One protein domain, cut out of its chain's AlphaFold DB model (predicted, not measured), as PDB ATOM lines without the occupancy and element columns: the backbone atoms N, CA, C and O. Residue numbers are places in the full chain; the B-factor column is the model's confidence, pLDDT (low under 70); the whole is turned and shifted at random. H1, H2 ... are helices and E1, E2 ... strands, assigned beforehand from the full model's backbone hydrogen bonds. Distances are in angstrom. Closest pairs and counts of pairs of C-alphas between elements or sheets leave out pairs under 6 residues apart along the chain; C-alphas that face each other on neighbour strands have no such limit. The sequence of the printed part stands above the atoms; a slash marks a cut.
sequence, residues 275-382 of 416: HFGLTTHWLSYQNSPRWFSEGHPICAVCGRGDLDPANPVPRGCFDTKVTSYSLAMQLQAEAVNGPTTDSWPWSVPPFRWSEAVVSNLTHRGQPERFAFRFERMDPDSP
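Overview. This is residues 275 to 382 of the 416 residues of the protein "Phospholipase B-like" of Chlorella variabilis (UniProt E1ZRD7). What shape? It has little regular structure: a flat, loop-built body with a small antiparallel sheet, E1-E2-E3, under H1. What parts? Mixed-class elements H1, H2, E1, H3, E2, E3 hold 25 of 108 printed residues. It is only just compact, close to loose: radius of gyration of the C-alphas 15.4 A, spans 46 by 37 by 18 A.

Arrangement. Which helix? H1, residues 276 to 280, lies over E1, residues 319 to 322, at height 7.9 A. Strand pairs? E2, residues 333 to 337, is antiparallel to E1, N 322 to O 334 being 2.8 A, and makes a hairpin with E3, residues 375 to 377, N 377 to O 333 being 2.8 A.

Along the chain. Start? C-alpha 276 is at (294.554, 654.740, 421.629). Other helices? H2, residues 290 to 293, is not on the sheet; H3, residues 325 to 328, only grazes it.

Size, cuts and confidence. Any cut? The printed part has no cut; links H2 to E1 and E2 to E3 are long. Low confidence? Residues 275 to 295, for instance, are under 70.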
ATOM      1  N   HIS A 275     290.386 655.913 419.629       53.38
ATOM      2  CA  HIS A 275     291.404 654.884 419.412       53.38
ATOM      3  C   HIS A 275     292.701 655.311 420.106       53.38
ATOM      4  O   HIS A 275     293.158 656.433 419.909       53.38
ATOM      5  N   PHE A 276     293.325 654.425 420.887       46.91
ATOM      6  CA  PHE A 276     294.554 654.740 421.629       46.91
ATOM      7  C   PHE A 276     295.678 655.306 420.740       46.91
ATOM      8  O   PHE A 276     296.396 656.208 421.165       46.91
ATOM      9  N   GLY A 277     295.781 654.838 419.488       47.84
ATOM     10  CA  GLY A 277     296.697 655.402 418.489       47.84
ATOM     11  C   GLY A 277     296.506 656.899 418.245       47.84
ATOM     12  O   GLY A 277     297.492 657.624 418.123       47.84
ATOM     13  N   LEU A 278     295.263 657.387 418.263       55.12
ATOM     14  CA  LEU A 278     294.960 658.809 418.096       55.12
ATOM     15  C   LEU A 278     295.515 659.632 419.262       55.12
ATOM     16  O   LEU A 278     296.076 660.694 419.039       55.12
ATOM     17  N   THR A 279     295.464 659.114 420.492       53.59
ATOM     18  CA  THR A 279     295.961 659.833 421.677       53.59
ATOM     19  C   THR A 279     297.481 660.001 421.673       53.59
ATOM     20  O   THR A 279     297.986 661.057 422.043       53.59
ATOM     21  N   THR A 280     298.228 658.983 421.239       54.09
ATOM     22  CA  THR A 280     299.695 659.064 421.094       54.09
ATOM     23  C   THR A 280     300.134 659.928 419.912       54.09
ATOM     24  O   THR A 280     301.242 660.452 419.918       54.09
ATOM     25  N   HIS A 281     299.250 660.129 418.935       56.09
ATOM     26  CA  HIS A 281     299.468 660.990 417.776       56.09
ATOM     27  C   HIS A 281     298.778 662.358 417.936       56.09
ATOM     28  O   HIS A 281     298.593 663.086 416.965       56.09
ATOM     29  N   TRP A 282     298.376 662.723 419.154       51.56
ATOM     30  CA  TRP A 282     297.518 663.880 419.401       51.56
ATOM     31  C   TRP A 282     298.305 665.194 419.492       51.56
ATOM     32  O   TRP A 282     299.327 665.286 420.185       51.56
ATOM     33  N   LEU A 283     297.775 666.242 418.853       50.59
ATOM     34  CA  LEU A 283     298.272 667.616 418.944       50.59
ATOM     35  C   LEU A 283     297.135 668.576 419.292       50.59
ATOM     36  O   LEU A 283     296.282 668.884 418.467       50.59
ATOM     37  N   SER A 284     297.157 669.114 420.512       56.88
ATOM     38  CA  SER A 284     296.206 670.138 420.961       56.88
ATOM     39  C   SER A 284     296.924 671.238 421.733       56.88
ATOM     40  O   SER A 284     296.685 671.449 422.916       56.88
ATOM     41  N   TYR A 285     297.840 671.955 421.086       52.53
ATOM     42  CA  TYR A 285     298.628 672.987 421.764       52.53
ATOM     43  C   TYR A 285     297.876 674.313 421.947       52.53
ATOM     44  O   TYR A 285     298.052 674.958 422.975       52.53
ATOM     45  N   GLN A 286     297.014 674.692 420.997       51.94
ATOM     46  CA  GLN A 286     296.286 675.973 421.005       51.94
ATOM     47  C   GLN A 286     295.187 676.038 422.077       51.94
ATOM     48  O   GLN A 286     294.870 677.114 422.572       51.94
ATOM     49  N   ASN A 287     294.617 674.882 422.434       51.50
ATOM     50  CA  ASN A 287     293.490 674.770 423.368       51.50
ATOM     51  C   ASN A 287     293.837 674.014 424.651       51.50
ATOM     52  O   ASN A 287     293.016 673.966 425.569       51.50
ATOM     53  N   SER A 288     295.026 673.404 424.726       50.06
ATOM     54  CA  SER A 288     295.499 672.901 426.010       50.06
ATOM     55  C   SER A 288     295.607 674.080 426.971       50.06
ATOM     56  O   SER A 288     296.046 675.161 426.561       50.06
ATOM     57  N   PRO A 289     295.205 673.904 428.242       51.94
ATOM     58  CA  PRO A 289     295.464 674.906 429.256       51.94
ATOM     59  C   PRO A 289     296.910 675.390 429.143       51.94
ATOM     60  O   PRO A 289     297.811 674.573 428.961       51.94
ATOM     61  N   ARG A 290     297.140 676.705 429.245       50.09
ATOM     62  CA  ARG A 290     298.477 677.308 429.071       50.09
ATOM     63  C   ARG A 290     299.575 676.612 429.884       50.09
ATOM     64  O   ARG A 290     300.720 676.657 429.490       50.09
ATOM     65  N   TRP A 291     299.245 675.958 430.990       50.16
ATOM     66  CA  TRP A 291     300.206 675.229 431.817       50.16
ATOM     67  C   TRP A 291     300.598 673.833 431.291       50.16
ATOM     68  O   TRP A 291     301.499 673.224 431.853       50.16
ATOM     69  N   PHE A 292     299.942 673.307 430.252       58.09
ATOM     70  CA  PHE A 292     300.291 672.026 429.622       58.09
ATOM     71  C   PHE A 292     301.159 672.186 428.374       58.09
ATOM     72  O   PHE A 292     302.125 671.452 428.211       58.09
ATOM     73  N   SER A 293     300.801 673.116 427.485       61.19
ATOM     74  CA  SER A 293     301.498 673.321 426.207       61.19
ATOM     75  C   SER A 293     302.138 674.700 426.080       61.19
ATOM     76  O   SER A 293     302.828 674.953 425.099       61.19
ATOM     77  N   GLU A 294     301.827 675.634 426.985       68.44
ATOM     78  CA  GLU A 294     302.170 677.062 426.868       68.44
ATOM     79  C   GLU A 294     301.694 677.724 425.564       68.44
ATOM     80  O   GLU A 294     302.081 678.844 425.246       68.44
ATOM     81  N   GLY A 295     300.790 677.073 424.822       67.88
ATOM     82  CA  GLY A 295     300.409 677.509 423.479       67.88
ATOM     83  C   GLY A 295     301.481 677.247 422.415       67.88
ATOM     84  O   GLY A 295     301.375 677.798 421.323       67.88
ATOM     85  N   HIS A 296     302.481 676.404 422.697       76.81
ATOM     86  CA  HIS A 296     303.581 676.077 421.793       76.81
ATOM     87  C   HIS A 296     303.382 674.697 421.132       76.81
ATOM     88  O   HIS A 296     303.152 673.707 421.834       76.81
ATOM     89  N   PRO A 297     303.499 674.571 419.795       77.75
ATOM     90  CA  PRO A 297     303.144 673.340 419.084       77.75
ATOM     91  C   PRO A 297     304.091 672.165 419.336       77.75
ATOM     92  O   PRO A 297     303.696 671.018 419.147       77.75
ATOM     93  N   ILE A 298     305.313 672.418 419.811       78.19
ATOM     94  CA  ILE A 298     306.224 671.353 420.266       78.19
ATOM     95  C   ILE A 298     305.789 670.711 421.595       78.19
ATOM     96  O   ILE A 298     306.093 669.549 421.834       78.19
ATOM     97  N   CYS A 299     305.063 671.441 422.447       74.94
ATOM     98  CA  CYS A 299     304.709 671.027 423.807       74.94
ATOM     99  C   CYS A 299     303.408 670.205 423.834       74.94
ATOM    100  O   CYS A 299     302.545 670.390 424.690       74.94
ATOM    101  N   ALA A 300     303.242 669.319 422.856       72.62
ATOM    102  CA  ALA A 300     302.131 668.384 422.760       72.62
ATOM    103  C   ALA A 300     302.653 666.948 422.711       72.62
ATOM    104  O   ALA A 300     303.840 666.728 422.477       72.62
ATOM    105  N   VAL A 301     301.761 665.969 422.902       72.94
ATOM    106  CA  VAL A 301     302.123 664.540 422.883       72.94
ATOM    107  C   VAL A 301     302.835 664.181 421.576       72.94
ATOM    108  O   VAL A 301     303.936 663.640 421.614       72.94
ATOM    109  N   CYS A 302     302.256 664.562 420.436       77.06
ATOM    110  CA  CYS A 302     302.936 664.539 419.145       77.06
ATOM    111  C   CYS A 302     303.193 665.986 418.688       77.06
ATOM    112  O   CYS A 302     302.371 666.603 418.014       77.06
ATOM    113  N   GLY A 303     304.320 666.557 419.127       82.31
ATOM    114  CA  GLY A 303     304.680 667.949 418.838       82.31
ATOM    115  C   GLY A 303     304.959 668.234 417.354       82.31
ATOM    116  O   GLY A 303     305.452 667.364 416.635       82.31
ATOM    117  N   ARG A 304     304.681 669.471 416.919       86.94
ATOM    118  CA  ARG A 304     304.886 670.005 415.553       86.94
ATOM    119  C   ARG A 304     305.659 671.329 415.573       86.94
ATOM    120  O   ARG A 304     305.075 672.404 415.475       86.94
ATOM    121  N   GLY A 305     306.975 671.273 415.759       84.44
ATOM    122  CA  GLY A 305     307.828 672.468 415.808       84.44
ATOM    123  C   GLY A 305     307.852 673.274 414.507       84.44
ATOM    124  O   GLY A 305     308.114 674.470 414.535       84.44
ATOM    125  N   ASP A 306     307.511 672.649 413.384       87.69
ATOM    126  CA  ASP A 306     307.368 673.284 412.073       87.69
ATOM    127  C   ASP A 306     306.208 674.295 412.031       87.69
ATOM    128  O   ASP A 306     306.217 675.217 411.220       87.69
ATOM    129  N   LEU A 307     305.244 674.164 412.950       87.19
ATOM    130  CA  LEU A 307     304.099 675.063 413.091       87.19
ATOM    131  C   LEU A 307     304.325 676.191 414.109       87.19
ATOM    132  O   LEU A 307     303.370 676.901 414.437       87.19
ATOM    133  N   ASP A 308     305.537 676.341 414.655       86.19
ATOM    134  CA  ASP A 308     305.860 677.482 415.517       86.19
ATOM    135  C   ASP A 308     305.812 678.783 414.684       86.19
ATOM    136  O   ASP A 308     306.574 678.926 413.725       86.19
ATOM    137  N   PRO A 309     304.922 679.743 415.017       81.81
ATOM    138  CA  PRO A 309     304.797 680.990 414.267       81.81
ATOM    139  C   PRO A 309     305.990 681.937 414.445       81.81
ATOM    140  O   PRO A 309     306.144 682.857 413.642       81.81
ATOM    141  N   ALA A 310     306.787 681.770 415.504       86.50
ATOM    142  CA  ALA A 310     307.924 682.631 415.801       86.50
ATOM    143  C   ALA A 310     309.223 682.055 415.231       86.50
ATOM    144  O   ALA A 310     309.924 682.752 414.500       86.50
ATOM    145  N   ASN A 311     309.532 680.798 415.557       86.56
ATOM    146  CA  ASN A 311     310.779 680.142 415.170       86.56
ATOM    147  C   ASN A 311     310.508 678.701 414.701       86.56
ATOM    148  O   ASN A 311     310.788 677.753 415.438       86.56
ATOM    149  N   PRO A 312     309.969 678.507 413.483       87.12
ATOM    150  CA  PRO A 312     309.668 677.174 412.978       87.12
ATOM    151  C   PRO A 312     310.943 676.332 412.901       87.12
ATOM    152  O   PRO A 312     311.961 676.764 412.357       87.12
ATOM    153  N   VAL A 313     310.877 675.110 413.429       82.94
ATOM    154  CA  VAL A 313     311.995 674.159 413.433       82.94
ATOM    155  C   VAL A 313     311.552 672.793 412.914       82.94
ATOM    156  O   VAL A 313     310.446 672.353 413.227       82.94
ATOM    157  N   PRO A 314     312.406 672.059 412.181       82.31
ATOM    158  CA  PRO A 314     312.083 670.739 411.642       82.31
ATOM    159  C   PRO A 314     312.182 669.654 412.728       82.31
ATOM    160  O   PRO A 314     312.977 668.718 412.642       82.31
ATOM    161  N   ARG A 315     311.410 669.813 413.809       81.62
ATOM    162  CA  ARG A 315     311.405 668.943 414.986       81.62
ATOM    163  C   ARG A 315     309.977 668.616 415.383       81.62
ATOM    164  O   ARG A 315     309.126 669.493 415.473       81.62
ATOM    165  N   GLY A 316     309.732 667.357 415.703       82.38
ATOM    166  CA  GLY A 316     308.424 666.909 416.137       82.38
ATOM    167  C   GLY A 316     308.366 665.401 416.250       82.38
ATOM    168  O   GLY A 316     309.377 664.711 416.123       82.38
ATOM    169  N   CYS A 317     307.163 664.907 416.487       80.88
ATOM    170  CA  CYS A 317     306.867 663.491 416.364       80.88
ATOM    171  C   CYS A 317     306.680 663.153 414.877       80.88
ATOM    172  O   CYS A 317     306.108 663.936 414.121       80.88
ATOM    173  N   PHE A 318     307.237 662.022 414.453       85.69
ATOM    174  CA  PHE A 318     307.301 661.587 413.051       85.69
ATOM    175  C   PHE A 318     306.763 660.163 412.859       85.69
ATOM    176  O   PHE A 318     306.855 659.615 411.763       85.69
ATOM    177  N   ASP A 319     306.213 659.557 413.914       85.81
ATOM    178  CA  ASP A 319     305.455 658.315 413.843       85.81
ATOM    179  C   ASP A 319     304.573 658.105 415.081       85.81
ATOM    180  O   ASP A 319     304.647 658.818 416.084       85.81
ATOM    181  N   THR A 320     303.746 657.066 415.028       82.12
ATOM    182  CA  THR A 320     303.160 656.447 416.215       82.12
ATOM    183  C   THR A 320     303.078 654.943 416.026       82.12
ATOM    184  O   THR A 320     302.689 654.475 414.958       82.12
ATOM    185  N   LYS A 321     303.424 654.187 417.077       84.38
ATOM    186  CA  LYS A 321     303.301 652.725 417.141       84.38
ATOM    187  C   LYS A 321     302.619 652.316 418.441       84.38
ATOM    188  O   LYS A 321     303.004 652.773 419.513       84.38
ATOM    189  N   VAL A 322     301.624 651.444 418.348       79.06
ATOM    190  CA  VAL A 322     300.775 651.042 419.472       79.06
ATOM    191  C   VAL A 322     300.553 649.544 419.453       79.06
ATOM    192  O   VAL A 322     300.216 648.972 418.425       79.06
ATOM    193  N   THR A 323     300.640 648.901 420.612       76.31
ATOM    194  CA  THR A 323     300.193 647.517 420.772       76.31
ATOM    195  C   THR A 323     299.404 647.364 422.069       76.31
ATOM    196  O   THR A 323     299.664 648.048 423.058       76.31
ATOM    197  N   SER A 324     298.414 646.478 422.058       77.38
ATOM    198  CA  SER A 324     297.722 646.015 423.261       77.38
ATOM    199  C   SER A 324     298.297 644.664 423.684       77.38
ATOM    200  O   SER A 324     299.020 644.026 422.926       77.38
ATOM    201  N   TYR A 325     297.936 644.172 424.870       72.88
ATOM    202  CA  TYR A 325     298.345 642.826 425.284       72.88
ATOM    203  C   TYR A 325     297.935 641.743 424.268       72.88
ATOM    204  O   TYR A 325     298.745 640.883 423.930       72.88
ATOM    205  N   SER A 326     296.707 641.801 423.740       80.69
ATOM    206  CA  SER A 326     296.214 640.815 422.769       80.69
ATOM    207  C   SER A 326     296.952 640.878 421.431       80.69
ATOM    208  O   SER A 326     297.170 639.838 420.815       80.69
ATOM    209  N   LEU A 327     297.342 642.079 420.995       77.62
ATOM    210  CA  LEU A 327     298.122 642.289 419.776       77.62
ATOM    211  C   LEU A 327     299.574 641.842 419.968       77.62
ATOM    212  O   LEU A 327     300.105 641.121 419.134       77.62
ATOM    213  N   ALA A 328     300.192 642.181 421.101       78.50
ATOM    214  CA  ALA A 328     301.559 641.781 421.424       78.50
ATOM    215  C   ALA A 328     301.716 640.253 421.493       78.50
ATOM    216  O   ALA A 328     302.716 639.719 421.022       78.50
ATOM    217  N   MET A 329     300.708 639.533 422.007       82.25
ATOM    218  CA  MET A 329     300.689 638.062 421.997       82.25
ATOM    219  C   MET A 329     300.660 637.454 420.585       82.25
ATOM    220  O   MET A 329     301.005 636.287 420.429       82.25
ATOM    221  N   GLN A 330     300.266 638.237 419.581       83.62
ATOM    222  CA  GLN A 330     300.254 637.877 418.160       83.62
ATOM    223  C   GLN A 330     301.388 638.565 417.382       83.62
ATOM    224  O   GLN A 330     301.393 638.531 416.161       83.62
ATOM    225  N   LEU A 331     302.336 639.214 418.074       85.00
ATOM    226  CA  LEU A 331     303.421 639.992 417.462       85.00
ATOM    227  C   LEU A 331     302.925 641.122 416.534       85.00
ATOM    228  O   LEU A 331     303.597 641.497 415.577       85.00
ATOM    229  N   GLN A 332     301.758 641.694 416.840       85.62
ATOM    230  CA  GLN A 332     301.114 642.750 416.060       85.62
ATOM    231  C   GLN A 332     301.206 644.131 416.733       85.62
ATOM    232  O   GLN A 332     301.289 644.260 417.959       85.62
ATOM    233  N   ALA A 333     301.096 645.186 415.921       84.94
ATOM    234  CA  ALA A 333     300.979 646.582 416.364       84.94
ATOM    235  C   ALA A 333     300.132 647.410 415.379       84.94
ATOM    236  O   ALA A 333     299.901 646.985 414.256       84.94
ATOM    237  N   GLU A 334     299.619 648.571 415.782       85.62
ATOM    238  CA  GLU A 334     299.195 649.631 414.854       85.62
ATOM    239  C   GLU A 334     300.356 650.588 414.659       85.62
ATOM    240  O   GLU A 334     301.019 650.939 415.635       85.62
ATOM    241  N   ALA A 335     300.582 651.035 413.430       87.00
ATOM    242  CA  ALA A 335     301.599 652.029 413.139       87.00
ATOM    243  C   ALA A 335     301.111 653.055 412.110       87.00
ATOM    244  O   ALA A 335     300.349 652.720 411.205       87.00
ATOM    245  N   VAL A 336     301.558 654.302 412.249       88.56
ATOM    246  CA  VAL A 336     301.399 655.375 411.256       88.56
ATOM    247  C   VAL A 336     302.694 656.176 411.168       88.56
ATOM    248  O   VAL A 336     303.311 656.463 412.194       88.56
ATOM    249  N   ASN A 337     303.146 656.463 409.949       91.50
ATOM    250  CA  ASN A 337     304.335 657.267 409.692       91.50
ATOM    251  C   ASN A 337     303.933 658.725 409.432       91.50
ATOM    252  O   ASN A 337     302.943 658.999 408.747       91.50
ATOM    253  N   GLY A 338     304.751 659.645 409.919       89.50
ATOM    254  CA  GLY A 338     304.673 661.065 409.635       89.50
ATOM    255  C   GLY A 338     304.258 661.907 410.834       89.50
ATOM    256  O   GLY A 338     303.826 661.379 411.859       89.50
ATOM    257  N   PRO A 339     304.387 663.237 410.708       89.31
ATOM    258  CA  PRO A 339     303.876 664.156 411.705       89.31
ATOM    259  C   PRO A 339     302.357 664.105 411.807       89.31
ATOM    260  O   PRO A 339     301.651 663.772 410.850       89.31
ATOM    261  N   THR A 340     301.846 664.498 412.971       85.31
ATOM    262  CA  THR A 340     300.411 664.424 413.208       85.31
ATOM    263  C   THR A 340     299.579 665.290 412.280       85.31
ATOM    264  O   THR A 340     299.855 666.471 412.063       85.31
ATOM    265  N   THR A 341     298.543 664.648 411.742       81.94
ATOM    266  CA  THR A 341     297.460 665.233 410.948       81.94
ATOM    267  C   THR A 341     296.134 665.173 411.701       81.94
ATOM    268  O   THR A 341     295.069 665.278 411.090       81.94
ATOM    269  N   ASP A 342     296.197 664.946 413.021       68.69
ATOM    270  CA  ASP A 342     295.017 664.659 413.821       68.69
ATOM    271  C   ASP A 342     293.984 665.789 413.723       68.69
ATOM    272  O   ASP A 342     294.300 666.962 413.498       68.69
ATOM    273  N   SER A 343     292.724 665.372 413.781       58.22
ATOM    274  CA  SER A 343     291.587 666.078 413.193       58.22
ATOM    275  C   SER A 343     290.402 666.192 414.140       58.22
ATOM    276  O   SER A 343     289.253 666.250 413.700       58.22
ATOM    277  N   TRP A 344     290.657 666.271 415.450       47.59
ATOM    278  CA  TRP A 344     289.576 666.523 416.394       47.59
ATOM    279  C   TRP A 344     289.998 667.285 417.664       47.59
ATOM    280  O   TRP A 344     290.892 666.832 418.382       47.59
ATOM    281  N   PRO A 345     289.345 668.419 418.005       48.28
ATOM    282  CA  PRO A 345     288.305 669.137 417.249       48.28
ATOM    283  C   PRO A 345     288.839 670.030 416.105       48.28
ATOM    284  O   PRO A 345     288.044 670.689 415.442       48.28
ATOM    285  N   TRP A 346     290.153 670.054 415.847       59.91
ATOM    286  CA  TRP A 346     290.779 670.892 414.812       59.91
ATOM    287  C   TRP A 346     291.784 670.081 414.000       59.91
ATOM    288  O   TRP A 346     292.551 669.318 414.576       59.91
ATOM    289  N   SER A 347     291.780 670.248 412.676       63.81
ATOM    290  CA  SER A 347     292.730 669.589 411.779       63.81
ATOM    291  C   SER A 347     294.034 670.367 411.695       63.81
ATOM    292  O   SER A 347     294.042 671.532 411.290       63.81
ATOM    293  N   VAL A 348     295.135 669.700 412.011       79.25
ATOM    294  CA  VAL A 348     296.479 670.214 411.753       79.25
ATOM    295  C   VAL A 348     296.825 669.932 410.285       79.25
ATOM    296  O   VAL A 348     296.576 668.817 409.813       79.25
ATOM    297  N   PRO A 349     297.363 670.902 409.521       87.25
ATOM    298  CA  PRO A 349     297.709 670.652 408.131       87.25
ATOM    299  C   PRO A 349     298.755 669.525 408.018       87.25
ATOM    300  O   PRO A 349     299.711 669.482 408.805       87.25
ATOM    301  N   PRO A 350     298.598 668.618 407.033       91.38
ATOM    302  CA  PRO A 350     299.625 667.650 406.673       91.38
ATOM    303  C   PRO A 350     300.960 668.325 406.396       91.38
ATOM    304  O   PRO A 350     300.997 669.280 405.621       91.38
ATOM    305  N   PHE A 351     302.025 667.794 406.991       92.81
ATOM    306  CA  PHE A 351     303.392 668.240 406.735       92.81
ATOM    307  C   PHE A 351     303.776 668.029 405.265       92.81
ATOM    308  O   PHE A 351     303.382 667.022 404.649       92.81
ATOM    309  N   ARG A 352     304.552 668.971 404.719       94.62
ATOM    310  CA  ARG A 352     305.099 668.917 403.362       94.62
ATOM    311  C   ARG A 352     306.575 669.305 403.315       94.62
ATOM    312  O   ARG A 352     306.979 670.288 403.924       94.62
ATOM    313  N   TRP A 353     307.363 668.603 402.504       93.25
ATOM    314  CA  TRP A 353     308.781 668.940 402.309       93.25
ATOM    315  C   TRP A 353     308.991 670.269 401.573       93.25
ATOM    316  O   TRP A 353     310.007 670.928 401.769       93.25
ATOM    317  N   SER A 354     308.005 670.714 400.792       91.88
ATOM    318  CA  SER A 354     307.961 672.058 400.197       91.88
ATOM    319  C   SER A 354     307.835 673.217 401.201       91.88
ATOM    320  O   SER A 354     307.918 674.377 400.792       91.88
ATOM    321  N   GLU A 355     307.636 672.954 402.497       88.56
ATOM    322  CA  GLU A 355     307.592 673.999 403.523       88.56
ATOM    323  C   GLU A 355     308.949 674.700 403.690       88.56
ATOM    324  O   GLU A 355     310.009 674.075 403.674       88.56
ATOM    325  N   ALA A 356     308.931 676.022 403.892       85.12
ATOM    326  CA  ALA A 356     310.148 676.839 403.899       85.12
ATOM    327  C   ALA A 356     311.197 676.365 404.925       85.12
ATOM    328  O   ALA A 356     312.385 676.377 404.616       85.12
ATOM    329  N   VAL A 357     310.754 675.889 406.096       84.62
ATOM    330  CA  VAL A 357     311.600 675.392 407.200       84.62
ATOM    331  C   VAL A 357     312.406 674.126 406.862       84.62
ATOM    332  O   VAL A 357     313.413 673.853 407.509       84.62
ATOM    333  N   VAL A 358     311.990 673.363 405.846       86.44
ATOM    334  CA  VAL A 358     312.590 672.065 405.468       86.44
ATOM    335  C   VAL A 358     312.958 671.960 403.989       86.44
ATOM    336  O   VAL A 358     313.610 670.998 403.595       86.44
ATOM    337  N   SER A 359     312.573 672.938 403.166       88.44
ATOM    338  CA  SER A 359     312.717 672.902 401.700       88.44
ATOM    339  C   SER A 359     314.151 672.713 401.187       88.44
ATOM    340  O   SER A 359     314.348 672.248 400.067       88.44
ATOM    341  N   ASN A 360     315.157 673.049 401.995       88.19
ATOM    342  CA  ASN A 360     316.575 672.869 401.687       88.19
ATOM    343  C   ASN A 360     317.169 671.541 402.199       88.19
ATOM    344  O   ASN A 360     318.345 671.279 401.948       88.19
ATOM    345  N   LEU A 361     316.402 670.725 402.928       89.69
ATOM    346  CA  LEU A 361     316.865 669.457 403.485       89.69
ATOM    347  C   LEU A 361     316.653 668.311 402.495       89.69
ATOM    348  O   LEU A 361     315.604 668.190 401.860       89.69
ATOM    349  N   THR A 362     317.638 667.422 402.404       92.94
ATOM    350  CA  THR A 362     317.549 666.204 401.594       92.94
ATOM    351  C   THR A 362     316.546 665.219 402.206       92.94
ATOM    352  O   THR A 362     316.639 664.874 403.382       92.94
ATOM    353  N   HIS A 363     315.596 664.745 401.395       93.06
ATOM    354  CA  HIS A 363     314.507 663.846 401.806       93.06
ATOM    355  C   HIS A 363     314.214 662.775 400.739       93.06
ATOM    356  O   HIS A 363     313.071 662.473 400.388       93.06
ATOM    357  N   ARG A 364     315.270 662.187 400.172       92.56
ATOM    358  CA  ARG A 364     315.166 661.160 399.133       92.56
ATOM    359  C   ARG A 364     314.339 659.970 399.603       92.56
ATOM    360  O   ARG A 364     314.435 659.536 400.749       92.56
ATOM    361  N   GLY A 365     313.528 659.448 398.688       90.00
ATOM    362  CA  GLY A 365     312.671 658.294 398.940       90.00
ATOM    363  C   GLY A 365     311.448 658.573 399.816       90.00
ATOM    364  O   GLY A 365     310.620 657.675 399.948       90.00
ATOM    365  N   GLN A 366     311.304 659.785 400.361       93.00
ATOM    366  CA  GLN A 366     310.168 660.178 401.190       93.00
ATOM    367  C   GLN A 366     309.041 660.820 400.360       93.00
ATOM    368  O   GLN A 366     309.301 661.412 399.310       93.00
ATOM    369  N   PRO A 367     307.778 660.711 400.804       94.31
ATOM    370  CA  PRO A 367     306.649 661.372 400.154       94.31
ATOM    371  C   PRO A 367     306.683 662.889 400.384       94.31
ATOM    372  O   PRO A 367     306.985 663.341 401.479       94.31
ATOM    373  N   GLU A 368     306.279 663.678 399.383       94.19
ATOM    374  CA  GLU A 368     306.189 665.147 399.503       94.19
ATOM    375  C   GLU A 368     305.181 665.599 400.570       94.19
ATOM    376  O   GLU A 368     305.341 666.660 401.155       94.19
ATOM    377  N   ARG A 369     304.120 664.823 400.817       94.12
ATOM    378  CA  ARG A 369     303.046 665.159 401.761       94.12
ATOM    379  C   ARG A 369     302.747 663.969 402.664       94.12
ATOM    380  O   ARG A 369     302.465 662.882 402.164       94.12
ATOM    381  N   PHE A 370     302.707 664.204 403.974       92.75
ATOM    382  CA  PHE A 370     302.451 663.172 404.981       92.75
ATOM    383  C   PHE A 370     301.005 663.233 405.462       92.75
ATOM    384  O   PHE A 370     300.648 664.046 406.310       92.75
ATOM    385  N   ALA A 371     300.162 662.379 404.887       91.56
ATOM    386  CA  ALA A 371     298.747 662.241 405.235       91.56
ATOM    387  C   ALA A 371     298.354 660.756 405.255       91.56
ATOM    388  O   ALA A 371     297.483 660.315 404.504       91.56
ATOM    389  N   PHE A 372     299.071 659.981 406.066       91.06
ATOM    390  CA  PHE A 372     298.904 658.534 406.187       91.06
ATOM    391  C   PHE A 372     297.937 658.171 407.309       91.06
ATOM    392  O   PHE A 372     297.571 659.004 408.139       91.06
ATOM    393  N   ARG A 373     297.508 656.910 407.321       87.69
ATOM    394  CA  ARG A 373     296.594 656.371 408.332       87.69
ATOM    395  C   ARG A 373     297.227 655.192 409.051       87.69
ATOM    396  O   ARG A 373     298.127 654.552 408.516       87.69
ATOM    397  N   PHE A 374     296.712 654.889 410.236       87.06
ATOM    398  CA  PHE A 374     297.110 653.694 410.969       87.06
ATOM    399  C   PHE A 374     296.917 652.427 410.131       87.06
ATOM    400  O   PHE A 374     295.888 652.236 409.478       87.06
ATOM    401  N   GLU A 375     297.916 651.557 410.186       88.50
ATOM    402  CA  GLU A 375     297.922 650.227 409.594       88.50
ATOM    403  C   GLU A 375     298.269 649.199 410.670       88.50
ATOM    404  O   GLU A 375     299.139 649.431 411.513       88.50
ATOM    405  N   ARG A 376     297.587 648.052 410.639       89.25
ATOM    406  CA  ARG A 376     297.946 646.893 411.453       89.25
ATOM    407  C   ARG A 376     299.208 646.261 410.866       89.25
ATOM    408  O   ARG A 376     299.160 645.694 409.782       89.25
ATOM    409  N   MET A 377     300.300 646.328 411.611       87.50
ATOM    410  CA  MET A 377     301.510 645.559 411.352       87.50
ATOM    411  C   MET A 377     301.294 644.131 411.835       87.50
ATOM    412  O   MET A 377     300.976 643.918 413.009       87.50
ATOM    413  N   ASP A 378     301.448 643.181 410.920       87.31
ATOM    414  CA  ASP A 378     301.221 641.759 411.146       87.31
ATOM    415  C   ASP A 378     302.324 640.940 410.444       87.31
ATOM    416  O   ASP A 378     302.486 641.067 409.222       87.31
ATOM    417  N   PRO A 379     303.107 640.133 411.182       81.12
ATOM    418  CA  PRO A 379     304.154 639.304 410.592       81.12
ATOM    419  C   PRO A 379     303.608 638.174 409.705       81.12
ATOM    420  O   PRO A 379     304.306 637.758 408.779       81.12
ATOM    421  N   ASP A 380     302.371 637.725 409.932       77.56
ATOM    422  CA  ASP A 380     301.766 636.573 409.256       77.56
ATOM    423  C   ASP A 380     300.853 636.973 408.088       77.56
ATOM    424  O   ASP A 380     300.563 636.153 407.213       77.56
ATOM    425  N   SER A 381     300.410 638.234 408.021       72.50
ATOM    426  CA  SER A 381     299.562 638.704 406.915       72.50
ATOM    427  C   SER A 381     300.292 638.530 405.582       72.50
ATOM    428  O   SER A 381     301.430 638.961 405.486       72.50
ATOM    429  N   PRO A 382     299.721 637.956 404.517       65.25
ATOM    430  CA  PRO A 382     300.404 637.929 403.225       65.25
ATOM    431  C   PRO A 382     300.746 639.359 402.782       65.25
ATOM    432  O   PRO A 382     299.932 640.273 402.944       65.25
TER     433      PRO A 382